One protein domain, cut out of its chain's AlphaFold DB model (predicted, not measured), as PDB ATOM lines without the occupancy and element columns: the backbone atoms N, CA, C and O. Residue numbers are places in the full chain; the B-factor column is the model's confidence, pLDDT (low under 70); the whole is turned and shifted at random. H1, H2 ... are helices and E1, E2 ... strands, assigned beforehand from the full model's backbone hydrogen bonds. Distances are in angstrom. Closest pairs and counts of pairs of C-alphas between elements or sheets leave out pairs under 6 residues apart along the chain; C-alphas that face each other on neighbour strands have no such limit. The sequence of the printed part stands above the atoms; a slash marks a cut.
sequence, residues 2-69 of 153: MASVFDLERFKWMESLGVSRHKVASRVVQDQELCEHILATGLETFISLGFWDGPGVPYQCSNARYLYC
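AT A GLANCE: This is residues 2 to 69 of the 153 residues of the protein "NeuB domain-containing protein" of Gemmatimonadetes bacterium (UniProt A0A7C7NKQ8). A small sheet of three parallel strands has the helix H2 over one face, while the other helix, H1, sits beyond the E1 side of the sheet, and the long loop of residues 49 to 63 swings out at the opposite end of the domain. H1 and this loop make the long axis; the other face of the sheet bears no named helix. The 68 printed residues include two named helices and three named strands, in the order H1 E1 H2 E2 E3, and the sheet runs E1 E2 E3. The class is mixed, helices and strands, though the named elements hold 33 residues, under half of the printed part. The whole is compact, with a radius of gyration of the C-alphas of 11.0 A, yet elongated in outline, spanning 34 by 21 by 19 A.

HOW THE PARTS SIT: Start at the inner strand E2, residues 44 to 48. Beside it you find the edge strand E1, residues 21 to 24, parallel at 19 degrees, with N 22 and O 44 within hydrogen-bond range at 2.9 A. The other edge strand, E3, residues 64 to 69, is parallel to E2 at 23 degrees; look there for N 67 and O 47, 2.8 A apart. H2, residues 32 to 40, is on the sheet at a height over the sheet of 9.9 A. It lies over E2 and runs along the strands, at 6 degrees to E2 on the local plane; it is only just not over E1, on which 2 of its C-alphas fall. The closest C-alphas of H2 and E2 are those of Leu 39 and Thr 45, 6.9 A apart. E1, H2 and E2 form a strand-helix-strand unit, two parallel neighbour strands with a helix between, and its crossover is right-handed. H1, residues 8 to 16, is only just not on the sheet, with 4 pairs of C-alphas within 10 A. H1 and H2 are close but not clearly touching, their closest C-alphas being those of Leu 8 and Leu 34, 6.2 A apart; they run the same way at a shallow tilt of 14 degrees. H1 is apart from E2 and E3. In H1 and H2 every O i to N i+4 pair is within hydrogen-bond range.

IN THESE COORDINATES: Find C-alpha 44 at (9.368, -19.892, -23.776); from there E2 runs 13.4 A to C-alpha 48. E1 runs 10.3 A from Arg 21 to Val 24. E3 runs 15.4 A from Ala 64 to Cys 69, whose C-alpha is at (7.947, -8.598, -38.313). H2 runs 11.9 A from Gln 32 to Ala 40. H1 begins at C-alpha 8, at (21.564, -7.474, -19.063), and runs 12.4 A to Ser 16.

THE WHOLE: The two C-alphas farthest apart are those of Leu 17 and Pro 55, 34.6 A. The printed part has no cut. The link from E2 to E3 is long, with 15 residues. The mean pLDDT of the printed part is 96.9, and no printed residue is under 70.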
ATOM      1  N   MET A   2       5.004 -10.698 -19.414       93.56
ATOM      2  CA  MET A   2       6.323 -10.729 -20.065       93.56
ATOM      3  C   MET A   2       6.691  -9.318 -20.533       93.56
ATOM      4  O   MET A   2       5.798  -8.480 -20.660       93.56
ATOM      5  N   ALA A   3       7.969  -9.075 -20.814       94.62
ATOM      6  CA  ALA A   3       8.455  -7.819 -21.371       94.62
ATOM      7  C   ALA A   3       9.642  -8.066 -22.309       94.62
ATOM      8  O   ALA A   3      10.322  -9.090 -22.202       94.62
ATOM      9  N   SER A   4       9.895  -7.104 -23.197       96.56
ATOM     10  CA  SER A   4      11.156  -7.013 -23.932       96.56
ATOM     11  C   SER A   4      12.178  -6.265 -23.088       96.56
ATOM     12  O   SER A   4      11.922  -5.140 -22.655       96.56
ATOM     13  N   VAL A   5      13.336  -6.878 -22.869       96.75
ATOM     14  CA  VAL A   5      14.494  -6.245 -22.224       96.75
ATOM     15  C   VAL A   5      15.541  -5.895 -23.276       96.75
ATOM     16  O   VAL A   5      15.595  -6.520 -24.332       96.75
ATOM     17  N   PHE A   6      16.340  -4.867 -23.003       97.44
ATOM     18  CA  PHE A   6      17.280  -4.292 -23.974       97.44
ATOM     19  C   PHE A   6      18.726  -4.262 -23.474       97.44
ATOM     20  O   PHE A   6      19.586  -3.717 -24.154       97.44
ATOM     21  N   ASP A   7      18.971  -4.813 -22.286       97.56
ATOM     22  CA  ASP A   7      20.285  -4.937 -21.669       97.56
ATOM     23  C   ASP A   7      20.242  -6.009 -20.555       97.56
ATOM     24  O   ASP A   7      19.167  -6.440 -20.109       97.56
ATOM     25  N   LEU A   8      21.420  -6.444 -20.099       97.50
ATOM     26  CA  LEU A   8      21.564  -7.474 -19.063       97.50
ATOM     27  C   LEU A   8      21.077  -7.027 -17.676       97.50
ATOM     28  O   LEU A   8      20.705  -7.871 -16.857       97.50
ATOM     29  N   GLU A   9      21.088  -5.727 -17.377       97.75
ATOM     30  CA  GLU A   9      20.596  -5.208 -16.098       97.75
ATOM     31  C   GLU A   9      19.075  -5.385 -16.011       97.75
ATOM     32  O   GLU A   9      18.556  -5.948 -15.042       97.75
ATOM     33  N   ARG A  10      18.356  -4.986 -17.064       97.50
ATOM     34  CA  ARG A  10      16.907  -5.150 -17.201       97.50
ATOM     35  C   ARG A  10      16.507  -6.612 -17.296       97.50
ATOM     36  O   ARG A  10      15.475  -6.965 -16.731       97.50
ATOM     37  N   PHE A  11      17.316  -7.460 -17.932       97.81
ATOM     38  CA  PHE A  11      17.121  -8.911 -17.899       97.81
ATOM     39  C   PHE A  11      17.138  -9.451 -16.463       97.81
ATOM     40  O   PHE A  11      16.155 -10.043 -16.027       97.81
ATOM     41  N   LYS A  12      18.191  -9.169 -15.684       97.44
ATOM     42  CA  LYS A  12      18.288  -9.608 -14.278       97.44
ATOM     43  C   LYS A  12      17.138  -9.080 -13.424       97.44
ATOM     44  O   LYS A  12      16.623  -9.793 -12.562       97.44
ATOM     45  N   TRP A  13      16.721  -7.837 -13.661       96.94
ATOM     46  CA  TRP A  13      15.559  -7.274 -12.983       96.94
ATOM     47  C   TRP A  13      14.273  -8.029 -13.343       96.94
ATOM     48  O   TRP A  13      13.531  -8.407 -12.439       96.94
ATOM     49  N   MET A  14      14.032  -8.309 -14.625       95.94
ATOM     50  CA  MET A  14      12.878  -9.091 -15.078       95.94
ATOM     51  C   MET A  14      12.864 -10.504 -14.471       95.94
ATOM     52  O   MET A  14      11.808 -10.948 -14.022       95.94
ATOM     53  N   GLU A  15      14.017 -11.170 -14.373       97.00
ATOM     54  CA  GLU A  15      14.138 -12.482 -13.719       97.00
ATOM     55  C   GLU A  15      13.745 -12.429 -12.242       97.00
ATOM     56  O   GLU A  15      13.029 -13.301 -11.748       97.00
ATOM     57  N   SER A  16      14.121 -11.359 -11.533       97.06
ATOM     58  CA  SER A  16      13.735 -11.179 -10.127       97.06
ATOM     59  C   SER A  16      12.217 -11.046  -9.913       97.06
ATOM     60  O   SER A  16      11.740 -11.243  -8.796       97.06
ATOM     61  N   LEU A  17      11.450 -10.748 -10.971       96.56
ATOM     62  CA  LEU A  17       9.985 -10.679 -10.947       96.56
ATOM     63  C   LEU A  17       9.309 -12.039 -11.202       96.56
ATOM     64  O   LEU A  17       8.084 -12.122 -11.105       96.56
ATOM     65  N   GLY A  18      10.070 -13.088 -11.535       96.12
ATOM     66  CA  GLY A  18       9.545 -14.435 -11.771       96.12
ATOM     67  C   GLY A  18       8.651 -14.530 -13.009       96.12
ATOM     68  O   GLY A  18       7.557 -15.095 -12.947       96.12
ATOM     69  N   VAL A  19       9.075 -13.934 -14.130       96.94
ATOM     70  CA  VAL A  19       8.343 -14.056 -15.399       96.94
ATOM     71  C   VAL A  19       8.308 -15.508 -15.878       96.94
ATOM     72  O   VAL A  19       9.191 -16.303 -15.587       96.94
ATOM     73  N   SER A  20       7.267 -15.868 -16.628       96.88
ATOM     74  CA  SER A  20       7.079 -17.239 -17.124       96.88
ATOM     75  C   SER A  20       7.501 -17.429 -18.583       96.88
ATOM     76  O   SER A  20       7.366 -18.526 -19.116       96.88
ATOM     77  N   ARG A  21       7.881 -16.340 -19.261       97.62
ATOM     78  CA  ARG A  21       8.216 -16.283 -20.689       97.62
ATOM     79  C   ARG A  21       8.877 -14.951 -21.029       97.62
ATOM     80  O   ARG A  21       8.659 -13.957 -20.328       97.62
ATOM     81  N   HIS A  22       9.590 -14.917 -22.148       98.38
ATOM     82  CA  HIS A  22      10.325 -13.748 -22.619       98.38
ATOM     83  C   HIS A  22       9.873 -13.270 -23.993       98.38
ATOM     84  O   HIS A  22       9.329 -14.024 -24.801       98.38
ATOM     85  N   LYS A  23      10.160 -11.995 -24.265       98.38
ATOM     86  CA  LYS A  23      10.103 -11.411 -25.599       98.38
ATOM     87  C   LYS A  23      11.473 -10.829 -25.940       98.38
ATOM     88  O   LYS A  23      12.010 -10.023 -25.190       98.38
ATOM     89  N   VAL A  24      12.013 -11.202 -27.091       98.38
ATOM     90  CA  VAL A  24      13.152 -10.529 -27.723       98.38
ATOM     91  C   VAL A  24      12.591  -9.629 -28.819       98.38
ATOM     92  O   VAL A  24      11.948 -10.094 -29.770       98.38
ATOM     93  N   ALA A  25      12.769  -8.317 -28.658       97.62
ATOM     94  CA  ALA A  25      12.402  -7.342 -29.681       97.62
ATOM     95  C   ALA A  25      13.309  -7.501 -30.908       97.62
ATOM     96  O   ALA A  25      14.469  -7.884 -30.770       97.62
ATOM     97  N   SER A  26      12.821  -7.146 -32.098       97.00
ATOM     98  CA  SER A  26      13.598  -7.309 -33.335       97.00
ATOM     99  C   SER A  26      14.965  -6.635 -33.275       97.00
ATOM    100  O   SER A  26      15.950  -7.216 -33.702       97.00
ATOM    101  N   ARG A  27      15.058  -5.444 -32.678       96.12
ATOM    102  CA  ARG A  27      16.326  -4.704 -32.528       96.12
ATOM    103  C   ARG A  27      17.343  -5.356 -31.581       96.12
ATOM    104  O   ARG A  27      18.472  -4.896 -31.512       96.12
ATOM    105  N   VAL A  28      16.922  -6.358 -30.808       97.38
ATOM    106  CA  VAL A  28      17.759  -7.090 -29.844       97.38
ATOM    107  C   VAL A  28      18.240  -8.419 -30.428       97.38
ATOM    108  O   VAL A  28      19.188  -8.991 -29.918       97.38
ATOM    109  N   VAL A  29      17.654  -8.903 -31.530       97.12
ATOM    110  CA  VAL A  29      17.964 -10.231 -32.091       97.12
ATOM    111  C   VAL A  29      19.426 -10.411 -32.520       97.12
ATOM    112  O   VAL A  29      19.880 -11.533 -32.681       97.12
ATOM    113  N   GLN A  30      20.162  -9.316 -32.730       96.06
ATOM    114  CA  GLN A  30      21.588  -9.341 -33.065       96.06
ATOM    115  C   GLN A  30      22.499  -9.232 -31.827       96.06
ATOM    116  O   GLN A  30      23.705  -9.440 -31.935       96.06
ATOM    117  N   ASP A  31      21.944  -8.923 -30.651       97.25
ATOM    118  CA  ASP A  31      22.664  -8.947 -29.377       97.25
ATOM    119  C   ASP A  31      22.754 -10.396 -28.885       97.25
ATOM    120  O   ASP A  31      21.879 -10.911 -28.182       97.25
ATOM    121  N   GLN A  32      23.812 -11.073 -29.330       96.25
ATOM    122  CA  GLN A  32      24.039 -12.480 -29.034       96.25
ATOM    123  C   GLN A  32      24.173 -12.742 -27.531       96.25
ATOM    124  O   GLN A  32      23.569 -13.692 -27.040       96.25
ATOM    125  N   GLU A  33      24.901 -11.897 -26.795       97.88
ATOM    126  CA  GLU A  33      25.114 -12.089 -25.358       97.88
ATOM    127  C   GLU A  33      23.784 -12.035 -24.601       97.88
ATOM    128  O   GLU A  33      23.483 -12.932 -23.807       97.88
ATOM    129  N   LEU A  34      22.954 -11.021 -24.859       98.44
ATOM    130  CA  LEU A  34      21.660 -10.897 -24.196       98.44
ATOM    131  C   LEU A  34      20.707 -12.034 -24.589       98.44
ATOM    132  O   LEU A  34      20.043 -12.604 -23.719       98.44
ATOM    133  N   CYS A  35      20.646 -12.396 -25.873       98.38
ATOM    134  CA  CYS A  35      19.776 -13.478 -26.335       98.38
ATOM    135  C   CYS A  35      20.175 -14.838 -25.751       98.38
ATOM    136  O   CYS A  35      19.295 -15.601 -25.353       98.38
ATOM    137  N   GLU A  36      21.471 -15.134 -25.637       98.00
ATOM    138  CA  GLU A  36      21.959 -16.368 -25.013       98.00
ATOM    139  C   GLU A  36      21.574 -16.443 -23.529       98.00
ATOM    140  O   GLU A  36      21.101 -17.487 -23.079       98.00
ATOM    141  N   HIS A  37      21.679 -15.337 -22.783       98.31
ATOM    142  CA  HIS A  37      21.222 -15.287 -21.388       98.31
ATOM    143  C   HIS A  37      19.711 -15.516 -21.262       98.31
ATOM    144  O   HIS A  37      19.278 -16.285 -20.404       98.31
ATOM    145  N   ILE A  38      18.912 -14.880 -22.126       98.50
ATOM    146  CA  ILE A  38      17.451 -15.045 -22.143       98.50
ATOM    147  C   ILE A  38      17.079 -16.496 -22.469       98.50
ATOM    148  O   ILE A  38      16.257 -17.091 -21.774       98.50
ATOM    149  N   LEU A  39      17.686 -17.091 -23.496       98.50
ATOM    150  CA  LEU A  39      17.376 -18.456 -23.927       98.50
ATOM    151  C   LEU A  39      17.845 -19.510 -22.918       98.50
ATOM    152  O   LEU A  39      17.158 -20.521 -22.750       98.50
ATOM    153  N   ALA A  40      18.951 -19.265 -22.207       98.12
ATOM    154  CA  ALA A  40      19.483 -20.155 -21.174       98.12
ATOM    155  C   ALA A  40      18.546 -20.337 -19.965       98.12
ATOM    156  O   ALA A  40      18.689 -21.316 -19.234       98.12
ATOM    157  N   THR A  41      17.557 -19.454 -19.774       97.75
ATOM    158  CA  THR A  41      16.496 -19.642 -18.764       97.75
ATOM    159  C   THR A  41      15.647 -20.890 -19.030       97.75
ATOM    160  O   THR A  41      15.011 -21.417 -18.118       97.75
ATOM    161  N   GLY A  42      15.602 -21.361 -20.284       98.00
ATOM    162  CA  GLY A  42      14.726 -22.444 -20.728       98.00
ATOM    163  C   GLY A  42      13.246 -22.053 -20.827       98.00
ATOM    164  O   GLY A  42      12.424 -22.890 -21.203       98.00
ATOM    165  N   LEU A  43      12.890 -20.799 -20.528       98.06
ATOM    166  CA  LEU A  43      11.523 -20.295 -20.641       98.06
ATOM    167  C   LEU A  43      11.151 -20.047 -22.105       98.06
ATOM    168  O   LEU A  43      12.002 -19.698 -22.928       98.06
ATOM    169  N   GLU A  44       9.866 -20.205 -22.435       98.31
ATOM    170  CA  GLU A  44       9.368 -19.892 -23.776       98.31
ATOM    171  C   GLU A  44       9.702 -18.439 -24.137       98.31
ATOM    172  O   GLU A  44       9.451 -17.512 -23.363       98.31
ATOM    173  N   THR A  45      10.301 -18.250 -25.307       98.56
ATOM    174  CA  THR A  45      10.877 -16.978 -25.732       98.56
ATOM    175  C   THR A  45      10.393 -16.637 -27.134       98.56
ATOM    176  O   THR A  45      10.738 -17.311 -28.101       98.56
ATOM    177  N   PHE A  46       9.622 -15.560 -27.260       98.62
ATOM    178  CA  PHE A  46       9.157 -15.052 -28.550       98.62
ATOM    179  C   PHE A  46      10.185 -14.084 -29.145       98.62
ATOM    180  O   PHE A  46      10.530 -13.083 -28.521       98.62
ATOM    181  N   ILE A  47      10.642 -14.314 -30.373       98.62
ATOM    182  CA  ILE A  47      11.720 -13.544 -31.009       98.62
ATOM    183  C   ILE A  47      11.209 -12.961 -32.325       98.62
ATOM    184  O   ILE A  47      10.870 -13.706 -33.239       98.62
ATOM    185  N   SER A  48      11.144 -11.630 -32.435       98.44
ATOM    186  CA  SER A  48      10.788 -10.984 -33.712       98.44
ATOM    187  C   SER A  48      12.030 -10.875 -34.588       98.44
ATOM    188  O   SER A  48      13.066 -10.428 -34.109       98.44
ATOM    189  N   LEU A  49      11.932 -11.221 -35.872       97.69
ATOM    190  CA  LEU A  49      13.088 -11.258 -36.784       97.69
ATOM    191  C   LEU A  49      13.213 -10.026 -37.698       97.69
ATOM    192  O   LEU A  49      13.896 -10.076 -38.710       97.69
ATOM    193  N   GLY A  50      12.600  -8.892 -37.345       96.56
ATOM    194  CA  GLY A  50      12.573  -7.704 -38.218       96.56
ATOM    195  C   GLY A  50      13.934  -7.061 -38.545       96.56
ATOM    196  O   GLY A  50      14.004  -6.282 -39.487       96.56
ATOM    197  N   PHE A  51      14.998  -7.373 -37.795       95.94
ATOM    198  CA  PHE A  51      16.381  -6.948 -38.080       95.94
ATOM    199  C   PHE A  51      17.327  -8.142 -38.301       95.94
ATOM    200  O   PHE A  51      18.543  -8.002 -38.202       95.94
ATOM    201  N   TRP A  52      16.784  -9.331 -38.560       95.94
ATOM    202  CA  TRP A  52      17.574 -10.517 -38.870       95.94
ATOM    203  C   TRP A  52      17.591 -10.750 -40.382       95.94
ATOM    204  O   TRP A  52      16.544 -10.937 -40.996       95.94
ATOM    205  N   ASP A  53      18.781 -10.739 -40.974       90.50
ATOM    206  CA  ASP A  53      19.032 -10.924 -42.409       90.50
ATOM    207  C   ASP A  53      19.747 -12.251 -42.729       90.50
ATOM    208  O   ASP A  53      19.965 -12.587 -43.895       90.50
ATOM    209  N   GLY A  54      20.100 -13.022 -41.696       89.94
ATOM    210  CA  GLY A  54      20.757 -14.315 -41.834       89.94
ATOM    211  C   GLY A  54      19.832 -15.415 -42.377       89.94
ATOM    212  O   GLY A  54      18.606 -15.337 -42.258       89.94
ATOM    213  N   PRO A  55      20.401 -16.487 -42.954       87.81
ATOM    214  CA  PRO A  55      19.616 -17.627 -43.408       87.81
ATOM    215  C   PRO A  55      19.015 -18.387 -42.218       87.81
ATOM    216  O   PRO A  55      19.715 -18.738 -41.270       87.81
ATOM    217  N   GLY A  56      17.722 -18.707 -42.296       92.25
ATOM    218  CA  GLY A  56      17.034 -19.489 -41.267       92.25
ATOM    219  C   GLY A  56      16.885 -18.744 -39.937       92.25
ATOM    220  O   GLY A  56      16.713 -17.527 -39.906       92.25
ATOM    221  N   VAL A  57      16.909 -19.493 -38.834       95.75
ATOM    222  CA  VAL A  57      16.714 -18.954 -37.481       95.75
ATOM    223  C   VAL A  57      18.049 -18.591 -36.814       95.75
ATOM    224  O   VAL A  57      19.013 -19.342 -36.969       95.75
ATOM    225  N   PRO A  58      18.117 -17.496 -36.031       96.19
ATOM    226  CA  PRO A  58      19.353 -17.066 -35.369       96.19
ATOM    227  C   PRO A  58      19.809 -18.012 -34.250       96.19
ATOM    228  O   PRO A  58      21.007 -18.168 -34.033       96.19
ATOM    229  N   TYR A  59      18.870 -18.669 -33.553       97.00
ATOM    230  CA  TYR A  59      19.168 -19.522 -32.400       97.00
ATOM    231  C   TYR A  59      18.482 -20.890 -32.512       97.00
ATOM    232  O   TYR A  59      17.259 -21.007 -32.615       97.00
ATOM    233  N   GLN A  60      19.253 -21.972 -32.453       95.38
ATOM    234  CA  GLN A  60      18.705 -23.332 -32.468       95.38
ATOM    235  C   GLN A  60      18.331 -23.779 -31.048       95.38
ATOM    236  O   GLN A  60      18.987 -24.631 -30.454       95.38
ATOM    237  N   CYS A  61      17.273 -23.183 -30.498       96.56
ATOM    238  CA  CYS A  61      16.780 -23.467 -29.151       96.56
ATOM    239  C   CYS A  61      15.301 -23.869 -29.189       96.56
ATOM    240  O   CYS A  61      14.481 -23.201 -29.813       96.56
ATOM    241  N   SER A  62      14.938 -24.955 -28.502       97.12
ATOM    242  CA  SER A  62      13.574 -25.512 -28.523       97.12
ATOM    243  C   SER A  62      12.524 -24.622 -27.847       97.12
ATOM    244  O   SER A  62      11.327 -24.759 -28.115       97.12
ATOM    245  N   ASN A  63      12.960 -23.711 -26.976       98.12
ATOM    246  CA  ASN A  63      12.127 -22.712 -26.312       98.12
ATOM    247  C   ASN A  63      11.987 -21.403 -27.109       98.12
ATOM    248  O   ASN A  63      11.258 -20.520 -26.662       98.12
ATOM    249  N   ALA A  64      12.639 -21.260 -28.267       98.44
ATOM    250  CA  ALA A  64      12.460 -20.101 -29.136       98.44
ATOM    251  C   ALA A  64      11.210 -20.256 -30.019       98.44
ATOM    252  O   ALA A  64      10.927 -21.341 -30.529       98.44
ATOM    253  N   ARG A  65      10.471 -19.156 -30.191       98.38
ATOM    254  CA  ARG A  65       9.308 -19.017 -31.076       98.38
ATOM    255  C   ARG A  65       9.519 -17.808 -31.973       98.38
ATOM    256  O   ARG A  65       9.633 -16.689 -31.469       98.38
ATOM    257  N   TYR A  66       9.583 -18.005 -33.283       98.50
ATOM    258  CA  TYR A  66       9.979 -16.938 -34.207       98.50
ATOM    259  C   TYR A  66       8.786 -16.211 -34.812       98.50
ATOM    260  O   TYR A  66       7.852 -16.834 -35.308       98.50
ATOM    261  N   LEU A  67       8.832 -14.878 -34.798       98.69
ATOM    262  CA  LEU A  67       7.781 -14.017 -35.329       98.69
ATOM    263  C   LEU A  67       8.284 -13.234 -36.540       98.69
ATOM    264  O   LEU A  67       9.307 -12.540 -36.468       98.69
ATOM    265  N   TYR A  68       7.529 -13.309 -37.635       98.31
ATOM    266  CA  TYR A  68       7.685 -12.390 -38.755       98.31
ATOM    267  C   TYR A  68       7.355 -10.976 -38.272       98.31
ATOM    268  O   TYR A  68       6.493 -10.790 -37.413       98.31
ATOM    269  N   CYS A  69       8.069  -9.974 -38.772       97.38
ATOM    270  CA  CYS A  69       7.947  -8.598 -38.313       97.38
ATOM    271  C   CYS A  69       8.582  -7.657 -39.335       97.38
ATOM    272  O   CYS A  69       9.693  -7.921 -39.787       97.38
TER     273      CYS A  69